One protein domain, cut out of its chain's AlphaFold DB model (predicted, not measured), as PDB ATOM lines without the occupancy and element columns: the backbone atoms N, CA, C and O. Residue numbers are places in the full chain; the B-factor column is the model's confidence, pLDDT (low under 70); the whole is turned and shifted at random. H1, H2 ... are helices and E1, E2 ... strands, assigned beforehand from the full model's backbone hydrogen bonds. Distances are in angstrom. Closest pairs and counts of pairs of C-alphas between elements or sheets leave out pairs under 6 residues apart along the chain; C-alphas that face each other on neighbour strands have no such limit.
ATOM      1  N   PRO A 186     -18.233 -61.121  16.531       87.81
ATOM      2  CA  PRO A 186     -17.691 -59.807  16.158       87.81
ATOM      3  C   PRO A 186     -18.244 -59.230  14.844       87.81
ATOM      4  O   PRO A 186     -18.597 -58.059  14.791       87.81
ATOM      5  N   GLU A 187     -18.415 -60.075  13.823       87.19
ATOM      6  CA  GLU A 187     -18.907 -59.668  12.494       87.19
ATOM      7  C   GLU A 187     -20.425 -59.394  12.432       87.19
ATOM      8  O   GLU A 187     -20.921 -58.769  11.496       87.19
ATOM      9  N   GLU A 188     -21.193 -59.886  13.407       90.12
ATOM     10  CA  GLU A 188     -22.663 -59.811  13.417       90.12
ATOM     11  C   GLU A 188     -23.194 -58.895  14.526       90.12
ATOM     12  O   GLU A 188     -24.227 -58.245  14.363       90.12
ATOM     13  N   CYS A 189     -22.479 -58.783  15.647       90.12
ATOM     14  CA  CYS A 189     -22.975 -58.128  16.854       90.12
ATOM     15  C   CYS A 189     -23.252 -56.639  16.692       90.12
ATOM     16  O   CYS A 189     -24.107 -56.094  17.395       90.12
ATOM     17  N   ILE A 190     -22.581 -56.001  15.737       90.94
ATOM     18  CA  ILE A 190     -22.773 -54.594  15.419       90.94
ATOM     19  C   ILE A 190     -24.125 -54.326  14.740       90.94
ATOM     20  O   ILE A 190     -24.762 -53.316  15.027       90.94
ATOM     21  N   LYS A 191     -24.640 -55.270  13.936       89.06
ATOM     22  CA  LYS A 191     -25.927 -55.136  13.224       89.06
ATOM     23  C   LYS A 191     -27.119 -55.135  14.179       89.06
ATOM     24  O   LYS A 191     -28.145 -54.514  13.914       89.06
ATOM     25  N   HIS A 192     -26.974 -55.829  15.304       89.44
ATOM     26  CA  HIS A 192     -27.987 -55.903  16.355       89.44
ATOM     27  C   HIS A 192     -27.896 -54.737  17.346       89.44
ATOM     28  O   HIS A 192     -28.726 -54.640  18.252       89.44
ATOM     29  N   MET A 193     -26.904 -53.858  17.185       91.31
ATOM     30  CA  MET A 193     -26.720 -52.677  18.014       91.31
ATOM     31  C   MET A 193     -27.619 -51.532  17.531       91.31
ATOM     32  O   MET A 193     -27.690 -51.190  16.345       91.31
ATOM     33  N   VAL A 194     -28.286 -50.898  18.487       92.50
ATOM     34  CA  VAL A 194     -29.006 -49.638  18.325       92.50
ATOM     35  C   VAL A 194     -28.261 -48.586  19.131       92.50
ATOM     36  O   VAL A 194     -28.126 -48.721  20.345       92.50
ATOM     37  N   VAL A 195     -27.797 -47.534  18.466       93.88
ATOM     38  CA  VAL A 195     -27.187 -46.369  19.108       93.88
ATOM     39  C   VAL A 195     -28.256 -45.297  19.268       93.88
ATOM     40  O   VAL A 195     -28.754 -44.762  18.276       93.88
ATOM     41  N   ALA A 196     -28.624 -44.983  20.507       92.19
ATOM     42  CA  ALA A 196     -29.563 -43.912  20.808       92.19
ATOM     43  C   ALA A 196     -28.804 -42.637  21.202       92.19
ATOM     44  O   ALA A 196     -28.037 -42.618  22.166       92.19
ATOM     45  N   VAL A 197     -29.016 -41.570  20.434       90.69
ATOM     46  CA  VAL A 197     -28.345 -40.276  20.591       90.69
ATOM     47  C   VAL A 197     -29.345 -39.261  21.130       90.69
ATOM     48  O   VAL A 197     -30.391 -39.027  20.517       90.69
ATOM     49  N   ASP A 198     -29.016 -38.637  22.262       88.56
ATOM     50  CA  ASP A 198     -29.822 -37.557  22.820       88.56
ATOM     51  C   ASP A 198     -29.820 -36.359  21.864       88.56
ATOM     52  O   ASP A 198     -28.751 -35.862  21.505       88.56
ATOM     53  N   PRO A 199     -30.981 -35.824  21.457       79.12
ATOM     54  CA  PRO A 199     -30.996 -34.605  20.680       79.12
ATOM     55  C   PRO A 199     -30.393 -33.447  21.481       79.12
ATOM     56  O   PRO A 199     -29.689 -32.636  20.906       79.12
ATOM     57  N   GLY A 200     -30.574 -33.368  22.798       69.44
ATOM     58  CA  GLY A 200     -30.063 -32.280  23.629       69.44
ATOM     59  C   GLY A 200     -30.944 -31.029  23.591       69.44
ATOM     60  O   GLY A 200     -31.385 -30.562  22.539       69.44
ATOM     61  N   GLU A 201     -31.198 -30.454  24.766       58.22
ATOM     62  CA  GLU A 201     -31.965 -29.216  24.910       58.22
ATOM     63  C   GLU A 201     -31.061 -27.995  24.710       58.22
ATOM     64  O   GLU A 201     -30.181 -27.685  25.517       58.22
ATOM     65  N   ARG A 202     -31.294 -27.243  23.629       51.56
ATOM     66  CA  ARG A 202     -30.623 -25.957  23.413       51.56
ATOM     67  C   ARG A 202     -31.075 -24.972  24.496       51.56
ATOM     68  O   ARG A 202     -32.236 -24.555  24.508       51.56
ATOM     69  N   ARG A 203     -30.152 -24.520  25.357       46.00
ATOM     70  CA  ARG A 203     -30.372 -23.336  26.209       46.00
ATOM     71  C   ARG A 203     -30.791 -22.179  25.300       46.00
ATOM     72  O   ARG A 203     -30.029 -21.734  24.440       46.00
ATOM     73  N   LYS A 204     -32.037 -21.717  25.435       38.09
ATOM     74  CA  LYS A 204     -32.560 -20.586  24.660       38.09
ATOM     75  C   LYS A 204     -31.731 -19.352  25.008       38.09
ATOM     76  O   LYS A 204     -31.951 -18.737  26.045       38.09
ATOM     77  N   PHE A 227     -34.088 -29.065  16.558       41.28
ATOM     78  CA  PHE A 227     -32.795 -29.471  16.039       41.28
ATOM     79  C   PHE A 227     -31.899 -29.738  17.253       41.28
ATOM     80  O   PHE A 227     -31.822 -28.935  18.190       41.28
ATOM     81  N   ALA A 228     -31.293 -30.915  17.242       50.97
ATOM     82  CA  ALA A 228     -30.543 -31.527  18.323       50.97
ATOM     83  C   ALA A 228     -29.264 -30.744  18.664       50.97
ATOM     84  O   ALA A 228     -28.453 -30.508  17.781       50.97
ATOM     85  N   ALA A 229     -29.078 -30.318  19.913       55.41
ATOM     86  CA  ALA A 229     -27.834 -29.751  20.417       55.41
ATOM     87  C   ALA A 229     -26.619 -30.695  20.300       55.41
ATOM     88  O   ALA A 229     -25.566 -30.189  19.942       55.41
ATOM     89  N   LEU A 230     -26.720 -32.020  20.515       57.00
ATOM     90  CA  LEU A 230     -25.582 -32.932  20.247       57.00
ATOM     91  C   LEU A 230     -25.267 -33.048  18.759       57.00
ATOM     92  O   LEU A 230     -24.105 -33.031  18.374       57.00
ATOM     93  N   LEU A 231     -26.302 -33.143  17.922       59.56
ATOM     94  CA  LEU A 231     -26.108 -33.245  16.473       59.56
ATOM     95  C   LEU A 231     -25.705 -31.900  15.837       59.56
ATOM     96  O   LEU A 231     -25.186 -31.894  14.728       59.56
ATOM     97  N   GLN A 232     -25.943 -30.772  16.521       61.91
ATOM     98  CA  GLN A 232     -25.492 -29.429  16.123       61.91
ATOM     99  C   GLN A 232     -24.156 -29.011  16.746       61.91
ATOM    100  O   GLN A 232     -23.575 -28.032  16.280       61.91
ATOM    101  N   LEU A 233     -23.701 -29.673  17.814       63.59
ATOM    102  CA  LEU A 233     -22.345 -29.506  18.338       63.59
ATOM    103  C   LEU A 233     -21.344 -30.025  17.291       63.59
ATOM    104  O   LEU A 233     -21.680 -30.882  16.467       63.59
ATOM    105  N   GLU A 234     -20.124 -29.483  17.302       64.50
ATOM    106  CA  GLU A 234     -19.059 -29.903  16.385       64.50
ATOM    107  C   GLU A 234     -18.896 -31.432  16.411       64.50
ATOM    108  O   GLU A 234     -18.753 -32.050  17.465       64.50
ATOM    109  N   GLY A 235     -18.993 -32.054  15.231       75.44
ATOM    110  CA  GLY A 235     -18.846 -33.501  15.050       75.44
ATOM    111  C   GLY A 235     -20.130 -34.338  15.134       75.44
ATOM    112  O   GLY A 235     -20.072 -35.526  14.831       75.44
ATOM    113  N   GLY A 236     -21.297 -33.767  15.459       80.25
ATOM    114  CA  GLY A 236     -22.548 -34.530  15.587       80.25
ATOM    115  C   GLY A 236     -23.023 -35.218  14.295       80.25
ATOM    116  O   GLY A 236     -23.447 -36.374  14.315       80.25
ATOM    117  N   GLY A 237     -22.898 -34.536  13.152       81.38
ATOM    118  CA  GLY A 237     -23.181 -35.124  11.835       81.38
ATOM    119  C   GLY A 237     -22.185 -36.222  11.449       81.38
ATOM    120  O   GLY A 237     -22.590 -37.266  10.945       81.38
ATOM    121  N   THR A 238     -20.898 -36.017  11.748       87.25
ATOM    122  CA  THR A 238     -19.842 -37.016  11.532       87.25
ATOM    123  C   THR A 238     -20.090 -38.264  12.371       87.25
ATOM    124  O   THR A 238     -20.036 -39.361  11.832       87.25
ATOM    125  N   LEU A 239     -20.447 -38.109  13.650       87.31
ATOM    126  CA  LEU A 239     -20.812 -39.218  14.530       87.31
ATOM    127  C   LEU A 239     -21.934 -40.061  13.917       87.31
ATOM    128  O   LEU A 239     -21.794 -41.276  13.804       87.31
ATOM    129  N   LEU A 240     -23.029 -39.425  13.489       87.19
ATOM    130  CA  LEU A 240     -24.160 -40.143  12.905       87.19
ATOM    131  C   LEU A 240     -23.762 -40.874  11.614       87.19
ATOM    132  O   LEU A 240     -24.104 -42.042  11.449       87.19
ATOM    133  N   ALA A 241     -23.002 -40.213  10.737       88.50
ATOM    134  CA  ALA A 241     -22.513 -40.811   9.498       88.50
ATOM    135  C   ALA A 241     -21.582 -42.007   9.762       88.50
ATOM    136  O   ALA A 241     -21.735 -43.052   9.134       88.50
ATOM    137  N   SER A 242     -20.657 -41.892  10.719       90.31
ATOM    138  CA  SER A 242     -19.749 -42.975  11.107       90.31
ATOM    139  C   SER A 242     -20.498 -44.161  11.714       90.31
ATOM    140  O   SER A 242     -20.225 -45.300  11.349       90.31
ATOM    141  N   VAL A 243     -21.475 -43.919  12.593       89.56
ATOM    142  CA  VAL A 243     -22.287 -44.995  13.185       89.56
ATOM    143  C   VAL A 243     -23.109 -45.711  12.106       89.56
ATOM    144  O   VAL A 243     -23.171 -46.938  12.098       89.56
ATOM    145  N   GLN A 244     -23.680 -44.972  11.152       87.44
ATOM    146  CA  GLN A 244     -24.394 -45.561  10.016       87.44
ATOM    147  C   GLN A 244     -23.465 -46.366   9.095       87.44
ATOM    148  O   GLN A 244     -23.832 -47.458   8.667       87.44
ATOM    149  N   ALA A 245     -22.252 -45.870   8.827       91.38
ATOM    150  CA  ALA A 245     -21.255 -46.568   8.013       91.38
ATOM    151  C   ALA A 245     -20.786 -47.892   8.645       91.38
ATOM    152  O   ALA A 245     -20.435 -48.822   7.925       91.38
ATOM    153  N   LEU A 246     -20.834 -48.000   9.976       90.31
ATOM    154  CA  LEU A 246     -20.545 -49.230  10.720       90.31
ATOM    155  C   LEU A 246     -21.684 -50.269  10.672       90.31
ATOM    156  O   LEU A 246     -21.541 -51.360  11.218       90.31
ATOM    157  N   GLY A 247     -22.821 -49.951  10.047       86.12
ATOM    158  CA  GLY A 247     -23.985 -50.839   9.998       86.12
ATOM    159  C   GLY A 247     -24.808 -50.862  11.291       86.12
ATOM    160  O   GLY A 247     -25.686 -51.712  11.438       86.12
ATOM    161  N   CYS A 248     -24.559 -49.930  12.218       87.00
ATOM    162  CA  CYS A 248     -25.377 -49.749  13.412       87.00
ATOM    163  C   CYS A 248     -26.679 -49.022  13.068       87.00
ATOM    164  O   CYS A 248     -26.694 -48.010  12.357       87.00
ATOM    165  N   SER A 249     -27.780 -49.461  13.672       88.44
ATOM    166  CA  SER A 249     -29.017 -48.680  13.642       88.44
ATOM    167  C   SER A 249     -28.918 -47.485  14.598       88.44
ATOM    168  O   SER A 249     -28.368 -47.597  15.691       88.44
ATOM    169  N   CYS A 250     -29.434 -46.327  14.187       89.00
ATOM    170  CA  CYS A 250     -29.404 -45.098  14.983       89.00
ATOM    171  C   CYS A 250     -30.818 -44.664  15.362       89.00
ATOM    172  O   CYS A 250     -31.721 -44.702  14.526       89.00
ATOM    173  N   ALA A 251     -30.994 -44.184  16.589       89.00
ATOM    174  CA  ALA A 251     -32.228 -43.572  17.056       89.00
ATOM    175  C   ALA A 251     -31.934 -42.206  17.686       89.00
ATOM    176  O   ALA A 251     -31.003 -42.068  18.473       89.00
ATOM    177  N   ILE A 252     -32.716 -41.184  17.338       88.25
ATOM    178  CA  ILE A 252     -32.605 -39.849  17.941       88.25
ATOM    179  C   ILE A 252     -33.753 -39.717  18.934       88.25
ATOM    180  O   ILE A 252     -34.896 -39.476  18.550       88.25
ATOM    181  N   GLU A 253     -33.453 -39.928  20.208       87.31
ATOM    182  CA  GLU A 253     -34.452 -40.059  21.270       87.31
ATOM    183  C   GLU A 253     -33.959 -39.330  22.524       87.31
ATOM    184  O   GLU A 253     -32.778 -39.411  22.857       87.31
ATOM    185  N   LYS A 254     -34.854 -38.623  23.230       86.44
ATOM    186  CA  LYS A 254     -34.511 -37.903  24.470       86.44
ATOM    187  C   LYS A 254     -34.016 -38.887  25.527       86.44
ATOM    188  O   LYS A 254     -34.744 -39.809  25.886       86.44
ATOM    189  N   GLN A 255     -32.810 -38.660  26.039       86.69
ATOM    190  CA  GLN A 255     -32.190 -39.541  27.028       86.69
ATOM    191  C   GLN A 255     -32.353 -39.003  28.461       86.69
ATOM    192  O   GLN A 255     -32.505 -37.793  28.655       86.69
ATOM    193  N   PRO A 256     -32.295 -39.878  29.488       83.94
ATOM    194  CA  PRO A 256     -32.266 -39.457  30.893       83.94
ATOM    195  C   PRO A 256     -31.074 -38.547  31.208       83.94
ATOM    196  O   PRO A 256     -31.173 -37.637  32.032       83.94
ATOM    197  N   LEU A 257     -29.952 -38.789  30.526       85.44
ATOM    198  CA  LEU A 257     -28.752 -37.975  30.598       85.44
ATOM    199  C   LEU A 257     -28.725 -37.007  29.407       85.44
ATOM    200  O   LEU A 257     -28.758 -37.440  28.257       85.44
ATOM    201  N   PRO A 258     -28.668 -35.687  29.641       84.50
ATOM    202  CA  PRO A 258     -28.571 -34.739  28.545       84.50
ATOM    203  C   PRO A 258     -27.221 -34.903  27.857       84.50
ATOM    204  O   PRO A 258     -26.202 -35.125  28.515       84.50
ATOM    205  N   ARG A 259     -27.205 -34.709  26.540       85.81
ATOM    206  CA  ARG A 259     -25.989 -34.814  25.733       85.81
ATOM    207  C   ARG A 259     -25.312 -36.186  25.843       85.81
ATOM    208  O   ARG A 259     -24.084 -36.264  25.827       85.81
ATOM    209  N   SER A 260     -26.099 -37.259  25.927       90.31
ATOM    210  CA  SER A 260     -25.580 -38.626  25.995       90.31
ATOM    211  C   SER A 260     -25.828 -39.462  24.742       90.31
ATOM    212  O   SER A 260     -26.842 -39.311  24.061       90.31
ATOM    213  N   VAL A 261     -24.937 -40.421  24.520       92.69
ATOM    214  CA  VAL A 261     -25.075 -41.544  23.596       92.69
ATOM    215  C   VAL A 261     -25.184 -42.824  24.420       92.69
ATOM    216  O   VAL A 261     -24.412 -43.033  25.357       92.69
ATOM    217  N   THR A 262     -26.158 -43.661  24.082       94.31
ATOM    218  CA  THR A 262     -26.433 -44.938  24.751       94.31
ATOM    219  C   THR A 262     -26.581 -46.053  23.722       94.31
ATOM    220  O   THR A 262     -26.785 -45.794  22.533       94.31
ATOM    221  N   TRP A 263     -26.483 -47.300  24.179       94.25
ATOM    222  CA  TRP A 263     -26.598 -48.482  23.329       94.25
ATOM    223  C   TRP A 263     -27.721 -49.392  23.812       94.25
ATOM    224  O   TRP A 263     -28.007 -49.481  25.007       94.25
ATOM    225  N   ALA A 264     -28.347 -50.093  22.875       92.69
ATOM    226  CA  ALA A 264     -29.263 -51.184  23.157       92.69
ATOM    227  C   ALA A 264     -29.085 -52.298  22.124       92.69
ATOM    228  O   ALA A 264     -28.823 -52.022  20.953       92.69
ATOM    229  N   ARG A 265     -29.270 -53.552  22.531       90.94
ATOM    230  CA  ARG A 265     -29.314 -54.689  21.607       90.94
ATOM    231  C   ARG A 265     -30.746 -55.006  21.229       90.94
ATOM    232  O   ARG A 265     -31.636 -55.020  22.079       90.94
ATOM    233  N   GLN A 266     -30.967 -55.286  19.953       87.88
ATOM    234  CA  GLN A 266     -32.216 -55.883  19.502       87.88
ATOM    235  C   GLN A 266     -32.247 -57.338  19.968       87.88
ATOM    236  O   GLN A 266     -31.364 -58.121  19.617       87.88
ATOM    237  N   ALA A 267     -33.248 -57.698  20.769       76.12
ATOM    238  CA  ALA A 267     -33.472 -59.092  21.109       76.12
ATOM    239  C   ALA A 267     -33.903 -59.862  19.846       76.12
ATOM    240  O   ALA A 267     -34.785 -59.388  19.120       76.12
ATOM    241  N   PRO A 268     -33.340 -61.055  19.588       65.31
ATOM    242  CA  PRO A 268     -33.849 -61.952  18.563       65.31
ATOM    243  C   PRO A 268     -35.170 -62.556  19.056       65.31
ATOM    244  O   PRO A 268     -35.215 -63.645  19.621       65.31
ATOM    245  N   SER A 269     -36.267 -61.808  18.929       56.75
ATOM    246  CA  SER A 269     -37.611 -62.296  19.243       56.75
ATOM    247  C   SER A 269     -38.306 -62.768  17.969       56.75
ATOM    248  O   SER A 269     -38.433 -62.004  17.014       56.75
ATOM    249  N   ALA A 270     -38.824 -63.998  17.980       51.81
ATOM    250  CA  ALA A 270     -39.490 -64.661  16.853       51.81
ATOM    251  C   ALA A 270     -40.851 -64.054  16.434       51.81
ATOM    252  O   ALA A 270     -41.575 -64.657  15.643       51.81
ATOM    253  N   GLN A 271     -41.220 -62.874  16.940       48.03
ATOM    254  CA  GLN A 271     -42.520 -62.258  16.697       48.03
ATOM    255  C   GLN A 271     -42.345 -60.907  16.001       48.03
ATOM    256  O   GLN A 271     -41.703 -59.998  16.526       48.03
ATOM    257  N   GLN A 272     -42.918 -60.794  14.799       45.44
ATOM    258  CA  GLN A 272     -42.977 -59.585  13.971       45.44
ATOM    259  C   GLN A 272     -43.853 -58.503  14.629       45.44
ATOM    260  O   GLN A 272     -44.906 -58.157  14.109       45.44
ATOM    261  N   ASN A 273     -43.478 -57.987  15.797       45.03
ATOM    262  CA  ASN A 273     -43.963 -56.692  16.258       45.03
ATOM    263  C   ASN A 273     -43.053 -56.156  17.371       45.03
ATOM    264  O   ASN A 273     -43.198 -56.529  18.529       45.03
ATOM    265  N   GLY A 274     -42.101 -55.302  16.989       52.84
ATOM    266  CA  GLY A 274     -41.205 -54.587  17.900       52.84
ATOM    267  C   GLY A 274     -40.175 -55.479  18.591       52.84
ATOM    268  O   GLY A 274     -40.410 -55.948  19.700       52.84
ATOM    269  N   ALA A 275     -39.006 -55.666  17.966       60.00
ATOM    270  CA  ALA A 275     -37.865 -56.297  18.627       60.00
ATOM    271  C   ALA A 275     -37.599 -55.594  19.968       60.00
ATOM    272  O   ALA A 275     -37.317 -54.391  20.000       60.00
ATOM    273  N   ALA A 276     -37.735 -56.332  21.072       78.44
ATOM    274  CA  ALA A 276     -37.513 -55.791  22.403       78.44
ATOM    275  C   ALA A 276     -36.071 -55.266  22.492       78.44
ATOM    276  O   ALA A 276     -35.115 -56.002  22.244       78.44
ATOM    277  N   ARG A 277     -35.911 -53.973  22.798       85.38
ATOM    278  CA  ARG A 277     -34.595 -53.353  22.982       85.38
ATOM    279  C   ARG A 277     -34.109 -53.643  24.396       85.38
ATOM    280  O   ARG A 277     -34.746 -53.228  25.361       85.38
ATOM    281  N   VAL A 278     -32.974 -54.322  24.510       90.19
ATOM    282  CA  VAL A 278     -32.292 -54.554  25.785       90.19
ATOM    283  C   VAL A 278     -31.237 -53.459  25.963       90.19
ATOM    284  O   VAL A 278     -30.298 -53.415  25.168       90.19
ATOM    285  N   PRO A 279     -31.384 -52.541  26.936       92.06
ATOM    286  CA  PRO A 279     -30.443 -51.441  27.127       92.06
ATOM    287  C   PRO A 279     -29.096 -51.940  27.663       92.06
ATOM    288  O   PRO A 279     -29.047 -52.759  28.577       92.06
ATOM    289  N   GLU A 280     -28.006 -51.398  27.127       93.75
ATOM    290  CA  GLU A 280     -26.651 -51.618  27.632       93.75
ATOM    291  C   GLU A 280     -26.359 -50.677  28.820       93.75
ATOM    292  O   GLU A 280     -26.959 -49.599  28.941       93.75
ATOM    293  N   PRO A 281     -25.432 -51.044  29.722       94.06
ATOM    294  CA  PRO A 281     -25.076 -50.201  30.857       94.06
ATOM    295  C   PRO A 281     -24.192 -49.011  30.456       94.06
ATOM    296  O   PRO A 281     -24.110 -48.041  31.199       94.06
ATOM    297  N   HIS A 282     -23.514 -49.056  29.309       94.81
ATOM    298  CA  HIS A 282     -22.553 -48.027  28.908       94.81
ATOM    299  C   HIS A 282     -23.251 -46.753  28.418       94.81
ATOM    300  O   HIS A 282     -24.207 -46.810  27.644       94.81
ATOM    301  N   VAL A 283     -22.753 -45.594  28.849       94.06
ATOM    302  CA  VAL A 283     -23.250 -44.279  28.433       94.06
ATOM    303  C   VAL A 283     -22.075 -43.343  28.198       94.06
ATOM    304  O   VAL A 283     -21.262 -43.138  29.095       94.06
ATOM    305  N   VAL A 284     -22.013 -42.719  27.022       93.50
ATOM    306  CA  VAL A 284     -21.041 -41.657  26.736       93.50
ATOM    307  C   VAL A 284     -21.733 -40.309  26.830       93.50
ATOM    308  O   VAL A 284     -22.726 -40.071  26.153       93.50
ATOM    309  N   MET A 285     -21.208 -39.410  27.654       91.06
ATOM    310  CA  MET A 285     -21.717 -38.056  27.840       91.06
ATOM    311  C   MET A 285     -20.766 -37.042  27.217       91.06
ATOM    312  O   MET A 285     -19.576 -37.040  27.519       91.06
ATOM    313  N   GLN A 286     -21.293 -36.132  26.404       87.94
ATOM    314  CA  GLN A 286     -20.533 -34.976  25.948       87.94
ATOM    315  C   GLN A 286     -20.562 -33.883  27.017       87.94
ATOM    316  O   GLN A 286     -21.628 -33.444  27.458       87.94
ATOM    317  N   MET A 287     -19.381 -33.409  27.400       89.19
ATOM    318  CA  MET A 287     -19.210 -32.206  28.205       89.19
ATOM    319  C   MET A 287     -18.576 -31.115  27.350       89.19
ATOM    320  O   MET A 287     -17.619 -31.338  26.611       89.19
TER     321      MET A 287
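Overview. This is residues 186 to 204 and 227 to 287 of the 401 residues of the protein "Crossover junction endonuclease EME1-like" of Poecilia formosa (UniProt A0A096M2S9). A strongly twisted sheet of four strands, E2, E1, E3 and E4, has the helix H3 packed over the half of one face made by E2 and E1, while two short helices, H1 and H2, lie near opposite ends of E1. The long axis runs from the end at Lys 204 to the loop between E3 and E4, around Ala 270. The 80 printed residues have three named helices and four named strands, in the order H1, E1, H2, H3, E2, E3, E4; the sheet is mixed, in the order E2, E1, E3, E4, and the class is mixed, helices and strands. The whole is only just compact, close to loose, with a radius of gyration of the C-alphas of 13.5 A, and elongated, spanning 45 by 24 by 21 A.

Along the chain. In the sheet, E1 is residues 193 to 197, 12.8 A long, beginning at C-alpha 193 at (-26.720, -52.677, 18.014). E2 is residues 249 to 252, 10.5 A; E3 is residues 260 to 266, 19.6 A; E4 is residues 277 to 287, 26.7 A, ending at C-alpha 287 at (-19.210, -32.206, 28.205). H3 is residues 236 to 245, 14.3 A, H1 residues 186 to 189, 5.6 A, and H2 residues 229 to 232, 4.9 A. C-alpha 186 is at (-17.691, -59.807, 16.158).

Arrangement. E1 and E3 are antiparallel inner strands, with N 194 and O 264 2.8 A apart, within hydrogen-bond range. On the other side of E1, the edge strand E2 is parallel to it, with N 195 and O 249 at 2.8 A. E3 and the edge strand E4 form an antiparallel hairpin, with N 261 and O 284 at 2.8 A; E4 bends by 67 degrees at residue 281. H3 is on the sheet at a height of 10.3 A over the sheet, over E2 and E1, and runs along the strands, at 10 degrees to E1 on the local plane; H3 and the sheet are two layers, a helix on one face of a sheet. The closest C-alphas of H3 and E2 are those of Gln 244 and Cys 250, 7.1 A apart. H2 only grazes the sheet, with residues 230 to 231, and is close to H3 but not clearly touching, the C-alphas of Leu 230 and Gly 236 being 5.8 A apart. H1 is not on the sheet and is apart from H2 and H3. In H3 every O i to N i+4 pair is within hydrogen-bond range; H1 and H2 are too short for such a pair.

Size, cuts and confidence. The two C-alphas farthest apart, those of Lys 204 and Ala 270, are 45.3 A apart. Residues 205 to 226 are not printed, and C-alphas 204 and 227 are 12.4 A apart across this cut. Of the links that are printed whole, none is long. The mean pLDDT of the printed part is 79.5, with residues 200 to 204, 227 to 234 and 268 to 275 under 70.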